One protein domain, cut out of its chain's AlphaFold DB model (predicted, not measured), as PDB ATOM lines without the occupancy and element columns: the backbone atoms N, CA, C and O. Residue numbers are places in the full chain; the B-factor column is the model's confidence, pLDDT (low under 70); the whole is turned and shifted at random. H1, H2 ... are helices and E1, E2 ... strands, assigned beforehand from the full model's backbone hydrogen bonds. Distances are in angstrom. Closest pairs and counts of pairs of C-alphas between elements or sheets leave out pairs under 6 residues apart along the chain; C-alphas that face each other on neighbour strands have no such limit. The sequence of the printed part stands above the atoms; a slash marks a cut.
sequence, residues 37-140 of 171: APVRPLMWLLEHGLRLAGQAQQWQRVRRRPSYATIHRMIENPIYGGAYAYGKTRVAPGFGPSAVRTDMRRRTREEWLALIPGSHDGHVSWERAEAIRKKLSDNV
ATOM      1  N   ALA A  37      27.134   8.036 -79.640       50.53
ATOM      2  CA  ALA A  37      26.689   9.157 -80.454       50.53
ATOM      3  C   ALA A  37      27.747  10.294 -80.523       50.53
ATOM      4  O   ALA A  37      28.596  10.405 -79.632       50.53
ATOM      5  N   PRO A  38      27.672  11.206 -81.516       50.53
ATOM      6  CA  PRO A  38      28.508  12.426 -81.615       50.53
ATOM      7  C   PRO A  38      28.502  13.339 -80.374       50.53
ATOM      8  O   PRO A  38      29.310  14.265 -80.284       50.53
ATOM      9  N   VAL A  39      27.634  13.072 -79.395       51.94
ATOM     10  CA  VAL A  39      27.619  13.731 -78.084       51.94
ATOM     11  C   VAL A  39      28.903  13.490 -77.282       51.94
ATOM     12  O   VAL A  39      29.349  14.396 -76.590       51.94
ATOM     13  N   ARG A  40      29.548  12.320 -77.401       61.69
ATOM     14  CA  ARG A  40      30.757  11.998 -76.620       61.69
ATOM     15  C   ARG A  40      31.994  12.783 -77.103       61.69
ATOM     16  O   ARG A  40      32.658  13.382 -76.262       61.69
ATOM     17  N   PRO A  41      32.254  12.904 -78.425       65.81
ATOM     18  CA  PRO A  41      33.256  13.838 -78.947       65.81
ATOM     19  C   PRO A  41      32.979  15.302 -78.584       65.81
ATOM     20  O   PRO A  41      33.908  16.035 -78.257       65.81
ATOM     21  N   LEU A  42      31.710  15.739 -78.620       64.12
ATOM     22  CA  LEU A  42      31.330  17.104 -78.236       64.12
ATOM     23  C   LEU A  42      31.636  17.387 -76.760       64.12
ATOM     24  O   LEU A  42      32.219  18.425 -76.461       64.12
ATOM     25  N   MET A  43      31.272  16.474 -75.857       63.31
ATOM     26  CA  MET A  43      31.560  16.599 -74.424       63.31
ATOM     27  C   MET A  43      33.065  16.674 -74.166       63.31
ATOM     28  O   MET A  43      33.518  17.605 -73.511       63.31
ATOM     29  N   TRP A  44      33.848  15.795 -74.796       72.94
ATOM     30  CA  TRP A  44      35.306  15.813 -74.679       72.94
ATOM     31  C   TRP A  44      35.922  17.142 -75.156       72.94
ATOM     32  O   TRP A  44      36.780  17.714 -74.485       72.94
ATOM     33  N   LEU A  45      35.445  17.687 -76.285       69.75
ATOM     34  CA  LEU A  45      35.872  18.995 -76.805       69.75
ATOM     35  C   LEU A  45      35.548  20.146 -75.838       69.75
ATOM     36  O   LEU A  45      36.305  21.116 -75.761       69.75
ATOM     37  N   LEU A  46      34.424  20.057 -75.123       70.31
ATOM     38  CA  LEU A  46      33.998  21.055 -74.144       70.31
ATOM     39  C   LEU A  46      34.787  20.958 -72.835       70.31
ATOM     40  O   LEU A  46      35.187  21.996 -72.317       70.31
ATOM     41  N   GLU A  47      35.056  19.743 -72.354       68.69
ATOM     42  CA  GLU A  47      35.893  19.475 -71.176       68.69
ATOM     43  C   GLU A  47      37.321  19.999 -71.366       68.69
ATOM     44  O   GLU A  47      37.886  20.608 -70.464       68.69
ATOM     45  N   HIS A  48      37.878  19.857 -72.573       70.06
ATOM     46  CA  HIS A  48      39.232  20.322 -72.897       70.06
ATOM     47  C   HIS A  48      39.280  21.791 -73.368       70.06
ATOM     48  O   HIS A  48      40.319  22.264 -73.830       70.06
ATOM     49  N   GLY A  49      38.164  22.532 -73.293       64.44
ATOM     50  CA  GLY A  49      38.109  23.964 -73.622       64.44
ATOM     51  C   GLY A  49      38.409  24.299 -75.091       64.44
ATOM     52  O   GLY A  49      38.803  25.422 -75.422       64.44
ATOM     53  N   LEU A  50      38.242  23.336 -75.998       71.69
ATOM     54  CA  LEU A  50      38.694  23.445 -77.378       71.69
ATOM     55  C   LEU A  50      37.715  24.266 -78.206       71.69
ATOM     56  O   LEU A  50      36.574  23.877 -78.456       71.69
ATOM     57  N   ARG A  51      38.178  25.424 -78.676       71.94
ATOM     58  CA  ARG A  51      37.399  26.289 -79.563       71.94
ATOM     59  C   ARG A  51      37.700  25.947 -81.016       71.94
ATOM     60  O   ARG A  51      38.850  26.021 -81.450       71.94
ATOM     61  N   LEU A  52      36.661  25.610 -81.775       70.62
ATOM     62  CA  LEU A  52      36.785  25.327 -83.202       70.62
ATOM     63  C   LEU A  52      36.942  26.637 -83.974       70.62
ATOM     64  O   LEU A  52      36.275  27.637 -83.688       70.62
ATOM     65  N   ALA A  53      37.835  26.628 -84.961       66.62
ATOM     66  CA  ALA A  53      37.964  27.740 -85.885       66.62
ATOM     67  C   ALA A  53      36.718  27.782 -86.778       66.62
ATOM     68  O   ALA A  53      36.456  26.853 -87.540       66.62
ATOM     69  N   GLY A  54      35.947  28.855 -86.658       63.97
ATOM     70  CA  GLY A  54      34.898  29.221 -87.597       63.97
ATOM     71  C   GLY A  54      35.329  30.444 -88.397       63.97
ATOM     72  O   GLY A  54      36.138  31.253 -87.935       63.97
ATOM     73  N   GLN A  55      34.779  30.594 -89.596       57.28
ATOM     74  CA  GLN A  55      34.860  31.864 -90.307       57.28
ATOM     75  C   GLN A  55      33.669  32.730 -89.896       57.28
ATOM     76  O   GLN A  55      32.528  32.266 -89.921       57.28
ATOM     77  N   ALA A  56      33.941  33.956 -89.454       63.69
ATOM     78  CA  ALA A  56      32.914  34.983 -89.330       63.69
ATOM     79  C   ALA A  56      32.697  35.683 -90.677       63.69
ATOM     80  O   ALA A  56      33.436  35.449 -91.637       63.69
ATOM     81  N   GLN A  57      31.687  36.554 -90.746       51.84
ATOM     82  CA  GLN A  57      31.596  37.495 -91.858       51.84
ATOM     83  C   GLN A  57      32.893  38.324 -91.916       51.84
ATOM     84  O   GLN A  57      33.444  38.668 -90.873       51.84
ATOM     85  N   GLN A  58      33.393  38.583 -93.130       54.56
ATOM     86  CA  GLN A  58      34.646  39.311 -93.415       54.56
ATOM     87  C   GLN A  58      35.966  38.560 -93.144       54.56
ATOM     88  O   GLN A  58      36.941  39.160 -92.703       54.56
ATOM     89  N   TRP A  59      36.042  37.251 -93.418       61.84
ATOM     90  CA  TRP A  59      37.303  36.477 -93.376       61.84
ATOM     91  C   TRP A  59      38.013  36.434 -92.009       61.84
ATOM     92  O   TRP A  59      39.124  35.910 -91.888       61.84
ATOM     93  N   GLN A  60      37.363  36.911 -90.947       60.25
ATOM     94  CA  GLN A  60      37.910  36.865 -89.600       60.25
ATOM     95  C   GLN A  60      37.818  35.441 -89.038       60.25
ATOM     96  O   GLN A  60      36.757  34.806 -89.026       60.25
ATOM     97  N   ARG A  61      38.953  34.926 -88.552       68.88
ATOM     98  CA  ARG A  61      39.031  33.625 -87.873       68.88
ATOM     99  C   ARG A  61      38.504  33.779 -86.454       68.88
ATOM    100  O   ARG A  61      39.230  34.217 -85.566       68.88
ATOM    101  N   VAL A  62      37.256  33.383 -86.229       74.12
ATOM    102  CA  VAL A  62      36.646  33.429 -84.900       74.12
ATOM    103  C   VAL A  62      36.685  32.044 -84.273       74.12
ATOM    104  O   VAL A  62      36.239  31.055 -84.852       74.12
ATOM    105  N   ARG A  63      37.213  31.964 -83.052       75.44
ATOM    106  CA  ARG A  63      37.201  30.742 -82.244       75.44
ATOM    107  C   ARG A  63      35.840  30.603 -81.562       75.44
ATOM    108  O   ARG A  63      35.544  31.315 -80.605       75.44
ATOM    109  N   ARG A  64      34.996  29.699 -82.061       77.69
ATOM    110  CA  ARG A  64      33.642  29.464 -81.535       77.69
ATOM    111  C   ARG A  64      33.605  28.204 -80.674       77.69
ATOM    112  O   ARG A  64      34.414  27.290 -80.839       77.69
ATOM    113  N   ARG A  65      32.656  28.168 -79.735       75.81
ATOM    114  CA  ARG A  65      32.374  26.963 -78.950       75.81
ATOM    115  C   ARG A  65      31.847  25.877 -79.903       75.81
ATOM    116  O   ARG A  65      31.011  26.202 -80.751       75.81
ATOM    117  N   PRO A  66      32.343  24.633 -79.819       76.81
ATOM    118  CA  PRO A  66      31.867  23.553 -80.665       76.81
ATOM    119  C   PRO A  66      30.375  23.330 -80.433       76.81
ATOM    120  O   PRO A  66      29.908  23.288 -79.297       76.81
ATOM    121  N   SER A  67      29.633  23.211 -81.531       78.81
ATOM    122  CA  SER A  67      28.223  22.832 -81.523       78.81
ATOM    123  C   SER A  67      28.065  21.474 -82.192       78.81
ATOM    124  O   SER A  67      28.878  21.104 -83.047       78.81
ATOM    125  N   TYR A  68      26.991  20.759 -81.856       73.06
ATOM    126  CA  TYR A  68      26.632  19.510 -82.527       73.06
ATOM    127  C   TYR A  68      26.609  19.677 -84.052       73.06
ATOM    128  O   TYR A  68      27.221  18.897 -84.773       73.06
ATOM    129  N   ALA A  69      25.981  20.749 -84.546       76.56
ATOM    130  CA  ALA A  69      25.891  21.039 -85.973       76.56
ATOM    131  C   ALA A  69      27.269  21.254 -86.623       76.56
ATOM    132  O   ALA A  69      27.491  20.833 -87.758       76.56
ATOM    133  N   THR A  70      28.209  21.888 -85.917       76.88
ATOM    134  CA  THR A  70      29.583  22.068 -86.408       76.88
ATOM    135  C   THR A  70      30.308  20.731 -86.523       76.88
ATOM    136  O   THR A  70      30.921  20.466 -87.554       76.88
ATOM    137  N   ILE A  71      30.209  19.881 -85.499       78.38
ATOM    138  CA  ILE A  71      30.841  18.555 -85.487       78.38
ATOM    139  C   ILE A  71      30.227  17.664 -86.566       78.38
ATOM    140  O   ILE A  71      30.957  17.030 -87.322       78.38
ATOM    141  N   HIS A  72      28.903  17.679 -86.702       78.81
ATOM    142  CA  HIS A  72      28.196  16.932 -87.738       78.81
ATOM    143  C   HIS A  72      28.690  17.312 -89.138       78.81
ATOM    144  O   HIS A  72      29.103  16.448 -89.904       78.81
ATOM    145  N   ARG A  73      28.773  18.617 -89.434       79.38
ATOM    146  CA  ARG A  73      29.297  19.123 -90.715       79.38
ATOM    147  C   ARG A  73      30.760  18.752 -90.955       79.38
ATOM    148  O   ARG A  73      31.157  18.585 -92.106       79.38
ATOM    149  N   MET A  74      31.573  18.671 -89.901       80.75
ATOM    150  CA  MET A  74      32.958  18.211 -90.017       80.75
ATOM    151  C   MET A  74      33.005  16.736 -90.404       80.75
ATOM    152  O   MET A  74      33.707  16.393 -91.345       80.75
ATOM    153  N   ILE A  75      32.219  15.885 -89.747       82.25
ATOM    154  CA  ILE A  75      32.231  14.444 -90.019       82.25
ATOM    155  C   ILE A  75      31.611  14.112 -91.385       82.25
ATOM    156  O   ILE A  75      32.089  13.224 -92.086       82.25
ATOM    157  N   GLU A  76      30.588  14.852 -91.815       81.06
ATOM    158  CA  GLU A  76      30.008  14.705 -93.156       81.06
ATOM    159  C   GLU A  76      30.987  15.080 -94.278       81.06
ATOM    160  O   GLU A  76      30.823  14.630 -95.418       81.06
ATOM    161  N   ASN A  77      31.999  15.901 -93.980       84.75
ATOM    162  CA  ASN A  77      32.930  16.385 -94.982       84.75
ATOM    163  C   ASN A  77      33.954  15.289 -95.358       84.75
ATOM    164  O   ASN A  77      34.810  14.942 -94.541       84.75
ATOM    165  N   PRO A  78      33.932  14.783 -96.607       85.25
ATOM    166  CA  PRO A  78      34.810  13.701 -97.076       85.25
ATOM    167  C   PRO A  78      36.306  14.031 -97.002       85.25
ATOM    168  O   PRO A  78      37.125  13.116 -96.950       85.25
ATOM    169  N   ILE A  79      36.666  15.317 -96.919       86.88
ATOM    170  CA  ILE A  79      38.057  15.770 -96.807       86.88
ATOM    171  C   ILE A  79      38.749  15.163 -95.578       86.88
ATOM    172  O   ILE A  79      39.932  14.841 -95.645       86.88
ATOM    173  N   TYR A  80      38.034  14.949 -94.468       85.06
ATOM    174  CA  TYR A  80      38.632  14.344 -93.271       85.06
ATOM    175  C   TYR A  80      38.982  12.863 -93.453       85.06
ATOM    176  O   TYR A  80      39.877  12.379 -92.766       85.06
ATOM    177  N   GLY A  81      38.317  12.176 -94.385       86.88
ATOM    178  CA  GLY A  81      38.595  10.792 -94.772       86.88
ATOM    179  C   GLY A  81      39.555  10.656 -95.956       86.88
ATOM    180  O   GLY A  81      39.610   9.587 -96.551       86.88
ATOM    181  N   GLY A  82      40.238  11.735 -96.358       87.44
ATOM    182  CA  GLY A  82      41.191  11.691 -97.471       87.44
ATOM    183  C   GLY A  82      40.551  11.699 -98.861       87.44
ATOM    184  O   GLY A  82      41.196  11.345 -99.843       87.44
ATOM    185  N   ALA A  83      39.270  12.065 -98.964       89.50
ATOM    186  CA  ALA A  83      38.554  12.054-100.233       89.50
ATOM    187  C   ALA A  83      38.313  13.461-100.777       89.50
ATOM    188  O   ALA A  83      37.885  14.375-100.059       89.50
ATOM    189  N   TYR A  84      38.530  13.607-102.079       89.31
ATOM    190  CA  TYR A  84      38.159  14.799-102.819       89.31
ATOM    191  C   TYR A  84      36.672  14.754-103.175       89.31
ATOM    192  O   TYR A  84      36.154  13.718-103.593       89.31
ATOM    193  N   ALA A  85      35.970  15.879-103.008       88.44
ATOM    194  CA  ALA A  85      34.561  15.978-103.371       88.44
ATOM    195  C   ALA A  85      34.201  17.320-104.003       88.44
ATOM    196  O   ALA A  85      34.468  18.383-103.429       88.44
ATOM    197  N   TYR A  86      33.507  17.254-105.138       86.38
ATOM    198  CA  TYR A  86      33.096  18.404-105.938       86.38
ATOM    199  C   TYR A  86      31.609  18.339-106.317       86.38
ATOM    200  O   TYR A  86      31.002  17.272-106.364       86.38
ATOM    201  N   GLY A  87      30.997  19.502-106.569       85.06
ATOM    202  CA  GLY A  87      29.581  19.589-106.954       85.06
ATOM    203  C   GLY A  87      28.579  19.449-105.801       85.06
ATOM    204  O   GLY A  87      27.434  19.074-106.027       85.06
ATOM    205  N   LYS A  88      28.986  19.768-104.564       83.44
ATOM    206  CA  LYS A  88      28.139  19.675-103.352       83.44
ATOM    207  C   LYS A  88      26.927  20.619-103.355       83.44
ATOM    208  O   LYS A  88      25.960  20.395-102.627       83.44
ATOM    209  N   THR A  89      26.985  21.680-104.154       81.50
ATOM    210  CA  THR A  89      25.957  22.715-104.236       81.50
ATOM    211  C   THR A  89      25.622  22.959-105.699       81.50
ATOM    212  O   THR A  89      26.530  23.129-106.512       81.50
ATOM    213  N   ARG A  90      24.331  22.992-106.033       77.69
ATOM    214  CA  ARG A  90      23.848  23.441-107.341       77.69
ATOM    215  C   ARG A  90      23.106  24.752-107.159       77.69
ATOM    216  O   ARG A  90      22.280  24.897-106.261       77.69
ATOM    217  N   VAL A  91      23.404  25.674-108.054       74.00
ATOM    218  CA  VAL A  91      22.649  26.900-108.237       74.00
ATOM    219  C   VAL A  91      21.571  26.593-109.273       74.00
ATOM    220  O   VAL A  91      21.900  26.268-110.412       74.00
ATOM    221  N   ALA A  92      20.305  26.584-108.861       67.88
ATOM    222  CA  ALA A  92      19.172  26.378-109.756       67.88
ATOM    223  C   ALA A  92      18.401  27.700-109.900       67.88
ATOM    224  O   ALA A  92      18.137  28.355-108.888       67.88
ATOM    225  N   PRO A  93      18.037  28.128-111.121       62.75
ATOM    226  CA  PRO A  93      17.129  29.254-111.280       62.75
ATOM    227  C   PRO A  93      15.758  28.844-110.729       62.75
ATOM    228  O   PRO A  93      15.108  27.940-111.250       62.75
ATOM    229  N   GLY A  94      15.336  29.466-109.632       60.56
ATOM    230  CA  GLY A  94      13.988  29.327-109.106       60.56
ATOM    231  C   GLY A  94      13.049  30.208-109.919       60.56
ATOM    232  O   GLY A  94      13.176  31.435-109.911       60.56
ATOM    233  N   PHE A  95      12.115  29.586-110.635       58.44
ATOM    234  CA  PHE A  95      11.048  30.302-111.326       58.44
ATOM    235  C   PHE A  95       9.953  30.643-110.309       58.44
ATOM    236  O   PHE A  95       9.130  29.803-109.953       58.44
ATOM    237  N   GLY A  96      10.012  31.858-109.762       63.50
ATOM    238  CA  GLY A  96       8.938  32.443-108.961       63.50
ATOM    239  C   GLY A  96       8.107  33.418-109.804       63.50
ATOM    240  O   GLY A  96       8.627  33.956-110.780       63.50
ATOM    241  N   PRO A  97       6.850  33.704-109.423       61.09
ATOM    242  CA  PRO A  97       5.925  34.508-110.227       61.09
ATOM    243  C   PRO A  97       6.332  35.979-110.449       61.09
ATOM    244  O   PRO A  97       5.661  36.660-111.215       61.09
ATOM    245  N   SER A  98       7.400  36.499-109.825       62.09
ATOM    246  CA  SER A  98       7.820  37.899-110.045       62.09
ATOM    247  C   SER A  98       9.324  38.202-109.988       62.09
ATOM    248  O   SER A  98       9.697  39.370-109.961       62.09
ATOM    249  N   ALA A  99      10.210  37.199-109.994       58.22
ATOM    250  CA  ALA A  99      11.649  37.380-110.235       58.22
ATOM    251  C   ALA A  99      12.352  36.020-110.323       58.22
ATOM    252  O   ALA A  99      12.003  35.091-109.590       58.22
ATOM    253  N   VAL A 100      13.400  35.927-111.149       58.53
ATOM    254  CA  VAL A 100      14.340  34.795-111.144       58.53
ATOM    255  C   VAL A 100      15.087  34.813-109.808       58.53
ATOM    256  O   VAL A 100      16.083  35.516-109.645       58.53
ATOM    257  N   ARG A 101      14.592  34.073-108.811       59.06
ATOM    258  CA  ARG A 101      15.316  33.881-107.552       59.06
ATOM    259  C   ARG A 101      16.231  32.686-107.708       59.06
ATOM    260  O   ARG A 101      15.783  31.558-107.854       59.06
ATOM    261  N   THR A 102      17.527  32.933-107.669       65.56
ATOM    262  CA  THR A 102      18.537  31.883-107.663       65.56
ATOM    263  C   THR A 102      18.445  31.079-106.359       65.56
ATOM    264  O   THR A 102      18.782  31.589-105.294       65.56
ATOM    265  N   ASP A 103      17.975  29.831-106.429       70.00
ATOM    266  CA  ASP A 103      17.900  28.928-105.279       70.00
ATOM    267  C   ASP A 103      19.190  28.098-105.212       70.00
ATOM    268  O   ASP A 103      19.577  27.407-106.162       70.00
ATOM    269  N   MET A 104      19.899  28.199-104.090       72.81
ATOM    270  CA  MET A 104      21.139  27.468-103.863       72.81
ATOM    271  C   MET A 104      20.835  26.222-103.036       72.81
ATOM    272  O   MET A 104      20.755  26.273-101.807       72.81
ATOM    273  N   ARG A 105      20.698  25.077-103.709       77.31
ATOM    274  CA  ARG A 105      20.381  23.801-103.055       77.31
ATOM    275  C   ARG A 105      21.627  22.952-102.853       77.31
ATOM    276  O   ARG A 105      22.465  22.804-103.748       77.31
ATOM    277  N   ARG A 106      21.744  22.368-101.658       77.81
ATOM    278  CA  ARG A 106      22.738  21.324-101.385       77.81
ATOM    279  C   ARG A 106      22.260  20.011-101.991       77.81
ATOM    280  O   ARG A 106      21.115  19.627-101.779       77.81
ATOM    281  N   ARG A 107      23.149  19.360-102.736       81.50
ATOM    282  CA  ARG A 107      22.901  18.059-103.357       81.50
ATOM    283  C   ARG A 107      23.093  16.925-102.364       81.50
ATOM    284  O   ARG A 107      23.952  17.034-101.475       81.50
ATOM    285  N   THR A 108      22.338  15.840-102.536       80.69
ATOM    286  CA  THR A 108      22.633  14.601-101.807       80.69
ATOM    287  C   THR A 108      23.963  14.036-102.295       80.69
ATOM    288  O   THR A 108      24.511  14.464-103.314       80.69
ATOM    289  N   ARG A 109      24.550  13.127-101.521       76.56
ATOM    290  CA  ARG A 109      25.917  12.664-101.773       76.56
ATOM    291  C   ARG A 109      26.037  11.875-103.074       76.56
ATOM    292  O   ARG A 109      27.083  11.912-103.707       76.56
ATOM    293  N   GLU A 110      24.955  11.220-103.466       81.19
ATOM    294  CA  GLU A 110      24.812  10.441-104.694       81.19
ATOM    295  C   GLU A 110      24.785  11.348-105.934       81.19
ATOM    296  O   GLU A 110      25.168  10.930-107.019       81.19
ATOM    297  N   GLU A 111      24.384  12.613-105.774       84.75
ATOM    298  CA  GLU A 111      24.304  13.599-106.856       84.75
ATOM    299  C   GLU A 111      25.565  14.482-106.965       84.75
ATOM    300  O   GLU A 111      25.585  15.469-107.719       84.75
ATOM    301  N   TRP A 112      26.606  14.203-106.174       88.25
ATOM    302  CA  TRP A 112      27.872  14.931-106.253       88.25
ATOM    303  C   TRP A 112      28.576  14.630-107.574       88.25
ATOM    304  O   TRP A 112      28.598  13.498-108.043       88.25
ATOM    305  N   LEU A 113      29.173  15.661-108.175       85.00
ATOM    306  CA  LEU A 113      29.827  15.539-109.481       85.00
ATOM    307  C   LEU A 113      31.132  14.739-109.410       85.00
ATOM    308  O   LEU A 113      31.511  14.106-110.386       85.00
ATOM    309  N   ALA A 114      31.822  14.780-108.270       86.81
ATOM    310  CA  ALA A 114      32.984  13.939-108.029       86.81
ATOM    311  C   ALA A 114      33.054  13.557-106.553       86.81
ATOM    312  O   ALA A 114      32.898  14.416-105.678       86.81
ATOM    313  N   LEU A 115      33.338  12.283-106.296       87.75
ATOM    314  CA  LEU A 115      33.742  11.764-104.998       87.75
ATOM    315  C   LEU A 115      34.865  10.757-105.240       87.75
ATOM    316  O   LEU A 115      34.603   9.647-105.690       87.75
ATOM    317  N   ILE A 116      36.104  11.165-104.977       88.31
ATOM    318  CA  ILE A 116      37.298  10.357-105.241       88.31
ATOM    319  C   ILE A 116      37.950  10.038-103.890       88.31
ATOM    320  O   ILE A 116      38.525  10.935-103.267       88.31
ATOM    321  N   PRO A 117      37.823   8.800-103.386       88.88
ATOM    322  CA  PRO A 117      38.528   8.353-102.188       88.88
ATOM    323  C   PRO A 117      40.049   8.337-102.387       88.88
ATOM    324  O   PRO A 117      40.523   8.109-103.495       88.88
ATOM    325  N   GLY A 118      40.816   8.569-101.317       86.06
ATOM    326  CA  GLY A 118      42.282   8.440-101.337       86.06
ATOM    327  C   GLY A 118      43.028   9.519-102.132       86.06
ATOM    328  O   GLY A 118      44.172   9.308-102.518       86.06
ATOM    329  N   SER A 119      42.405  10.674-102.389       88.50
ATOM    330  CA  SER A 119      43.055  11.792-103.090       88.50
ATOM    331  C   SER A 119      44.154  12.463-102.265       88.50
ATOM    332  O   SER A 119      45.093  13.027-102.822       88.50
ATOM    333  N   HIS A 120      44.034  12.441-100.939       86.56
ATOM    334  CA  HIS A 120      45.015  13.015-100.024       86.56
ATOM    335  C   HIS A 120      45.035  12.242 -98.712       86.56
ATOM    336  O   HIS A 120      44.078  11.546 -98.379       86.56
ATOM    337  N   ASP A 121      46.115  12.395 -97.946       86.19
ATOM    338  CA  ASP A 121      46.214  11.779 -96.626       86.19
ATOM    339  C   ASP A 121      45.161  12.387 -95.684       86.19
ATOM    340  O   ASP A 121      45.186  13.576 -95.342       86.19
ATOM    341  N   GLY A 122      44.155  11.576 -95.359       83.00
ATOM    342  CA  GLY A 122      43.041  11.943 -94.502       83.00
ATOM    343  C   GLY A 122      43.445  11.952 -93.033       83.00
ATOM    344  O   GLY A 122      44.350  11.250 -92.600       83.00
ATOM    345  N   HIS A 123      42.716  12.702 -92.211       81.75
ATOM    346  CA  HIS A 123      42.879  12.601 -90.757       81.75
ATOM    347  C   HIS A 123      42.478  11.220 -90.221       81.75
ATOM    348  O   HIS A 123      42.974  10.785 -89.181       81.75
ATOM    349  N   VAL A 124      41.554  10.561 -90.912       85.06
ATOM    350  CA  VAL A 124      41.132   9.182 -90.682       85.06
ATOM    351  C   VAL A 124      41.133   8.447 -92.019       85.06
ATOM    352  O   VAL A 124      40.984   9.083 -93.065       85.06
ATOM    353  N   SER A 125      41.265   7.118 -91.992       85.56
ATOM    354  CA  SER A 125      41.114   6.323 -93.213       85.56
ATOM    355  C   SER A 125      39.717   6.514 -93.806       85.56
ATOM    356  O   SER A 125      38.752   6.819 -93.088       85.56
ATOM    357  N   TRP A 126      39.607   6.330 -95.117       86.00
ATOM    358  CA  TRP A 126      38.352   6.502 -95.836       86.00
ATOM    359  C   TRP A 126      37.250   5.581 -95.295       86.00
ATOM    360  O   TRP A 126      36.145   6.033 -94.990       86.00
ATOM    361  N   GLU A 127      37.585   4.316 -95.059       85.31
ATOM    362  CA  GLU A 127      36.687   3.285 -94.531       85.31
ATOM    363  C   GLU A 127      36.195   3.672 -93.136       85.31
ATOM    364  O   GLU A 127      35.026   3.495 -92.782       85.31
ATOM    365  N   ARG A 128      37.089   4.252 -92.324       84.00
ATOM    366  CA  ARG A 128      36.747   4.688 -90.976       84.00
ATOM    367  C   ARG A 128      35.831   5.906 -90.999       84.00
ATOM    368  O   ARG A 128      34.856   5.928 -90.247       84.00
ATOM    369  N   ALA A 129      36.111   6.893 -91.850       82.75
ATOM    370  CA  ALA A 129      35.228   8.038 -92.065       82.75
ATOM    371  C   ALA A 129      33.838   7.593 -92.536       82.75
ATOM    372  O   ALA A 129      32.826   8.086 -92.034       82.75
ATOM    373  N   GLU A 130      33.774   6.626 -93.448       84.56
ATOM    374  CA  GLU A 130      32.515   6.093 -93.952       84.56
ATOM    375  C   GLU A 130      31.724   5.335 -92.879       84.56
ATOM    376  O   GLU A 130      30.522   5.562 -92.725       84.56
ATOM    377  N   ALA A 131      32.395   4.513 -92.071       84.56
ATOM    378  CA  ALA A 131      31.766   3.823 -90.951       84.56
ATOM    379  C   ALA A 131      31.187   4.806 -89.918       84.56
ATOM    380  O   ALA A 131      30.081   4.601 -89.417       84.56
ATOM    381  N   ILE A 132      31.907   5.890 -89.603       82.19
ATOM    382  CA  ILE A 132      31.416   6.930 -88.686       82.19
ATOM    383  C   ILE A 132      30.217   7.663 -89.305       82.19
ATOM    384  O   ILE A 132      29.218   7.875 -88.618       82.19
ATOM    385  N   ARG A 133      30.278   8.002 -90.600       81.81
ATOM    386  CA  ARG A 133      29.167   8.627 -91.335       81.81
ATOM    387  C   ARG A 133      27.905   7.767 -91.297       81.81
ATOM    388  O   ARG A 133      26.847   8.296 -90.980       81.81
ATOM    389  N   LYS A 134      28.014   6.465 -91.578       82.12
ATOM    390  CA  LYS A 134      26.873   5.535 -91.536       82.12
ATOM    391  C   LYS A 134      26.259   5.475 -90.137       82.12
ATOM    392  O   LYS A 134      25.059   5.639 -89.966       82.12
ATOM    393  N   LYS A 135      27.099   5.375 -89.106       79.12
ATOM    394  CA  LYS A 135      26.623   5.443 -87.718       79.12
ATOM    395  C   LYS A 135      25.921   6.765 -87.406       79.12
ATOM    396  O   LYS A 135      24.984   6.777 -86.619       79.12
ATOM    397  N   LEU A 136      26.374   7.882 -87.967       75.06
ATOM    398  CA  LEU A 136      25.721   9.178 -87.779       75.06
ATOM    399  C   LEU A 136      24.372   9.253 -88.480       75.06
ATOM    400  O   LEU A 136      23.426   9.700 -87.842       75.06
ATOM    401  N   SER A 137      24.262   8.785 -89.729       71.56
ATOM    402  CA  SER A 137      22.979   8.753 -90.441       71.56
ATOM    403  C   SER A 137      21.950   7.899 -89.711       71.56
ATOM    404  O   SER A 137      20.805   8.318 -89.580       71.56
ATOM    405  N   ASP A 138      22.379   6.768 -89.147       69.56
ATOM    406  CA  ASP A 138      21.509   5.870 -88.381       69.56
ATOM    407  C   ASP A 138      21.043   6.503 -87.053       69.56
ATOM    408  O   ASP A 138      20.007   6.132 -86.505       69.56
ATOM    409  N   ASN A 139      21.791   7.486 -86.535       64.62
ATOM    410  CA  ASN A 139      21.451   8.236 -85.324       64.62
ATOM    411  C   ASN A 139      20.600   9.492 -85.593       64.62
ATOM    412  O   ASN A 139      20.116  10.093 -84.630       64.62
ATOM    413  N   VAL A 140      20.420   9.926 -86.849       59.75
ATOM    414  CA  VAL A 140      19.535  11.058 -87.163       59.75
ATOM    415  C   VAL A 140      18.090  10.595 -86.993       59.75
ATOM    416  O   VAL A 140      17.571   9.799 -87.771       59.75
TER     417      VAL A 140
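This is residues 37 to 140 of the 171 residues of the protein "Recombinase domain-containing protein" of Mesorhizobium sp (UniProt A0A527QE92). Look for a long arm, the two-stranded hairpin of E4 and E5, reaching out from a loose body of helices in which H4 crosses near the end of H2 and meets the short H3. The small strand pair E3 and E6 lies at the base of the arm, the hairpin of E1 and E2 makes a separate piece on another side, and H1 lies far from the arm's tip. The printed part has 104 residues with four named helices and six named strands, in the order H1 E1 E2 H2 H3 E3 E4 E5 E6 H4. The strands make three antiparallel sheets of two, and the class is mixed, helices and strands. The whole is loose, with a radius of gyration of the C-alphas of 16.8 A, and elongated, spanning 51 by 31 by 27 A.

Start at E4, residues 89 to 96, and E5, residues 99 to 106, an antiparallel hairpin at 150 degrees; N 92 and O 103 are within hydrogen-bond range at 2.9 A. Step back to E3, residues 84 to 86, which runs on into E4 across a break of 2 residues at 15 degrees. Its antiparallel neighbour is E6, residues 114 to 116, with N 84 and O 116 2.9 A apart. From E3, look to H3, residues 78 to 81, where the closest C-alphas, Pro 78 and Ala 85, are 6.7 A apart. H3 touches H4, residues 126 to 139, with residues 126 to 130 of H4 alone; the closest C-alphas, Gly 81 and Trp 126, are 4.4 A apart. H4 touches H2, residues 68 to 76, with its residues 129 to 133 alone, at a steep tilt of 42 degrees, opposite ways; the closest C-alphas are Glu 76 and Arg 133, 6.4 A. H1, residues 39 to 47, and H2 only just touch, only at their ends, with 3 pairs of C-alphas within 8 A, the closest Leu 42 and Tyr 68 at 6.8 A. E1, residues 52 to 55, and E2, residues 61 to 64, form an antiparallel hairpin, with N 54 and O 62 2.9 A apart. In H1, H2 and H4 every O i to N i+4 pair is within hydrogen-bond range; H3 is too short for one.

Find C-alpha 39 at (27.619, 13.731, -78.084), where H1 begins. E4 runs 20.2 A from C-alpha 89 at (25.957, 22.715, -104.236), and E5 runs 21.4 A back. H4 runs 20.0 A to C-alpha 139 at (21.451, 8.236, -85.324); H1 measures 12.2 A and H2 12.1 A.

The C-alphas farthest apart, His 48 and Pro 97, are 52.0 A apart. The printed part has no cut, and no link is long. Mean pLDDT of the printed part is 74.9; stretches under 70 include residues 37 to 43, 53 to 61, 92 to 102 and 138 to 140.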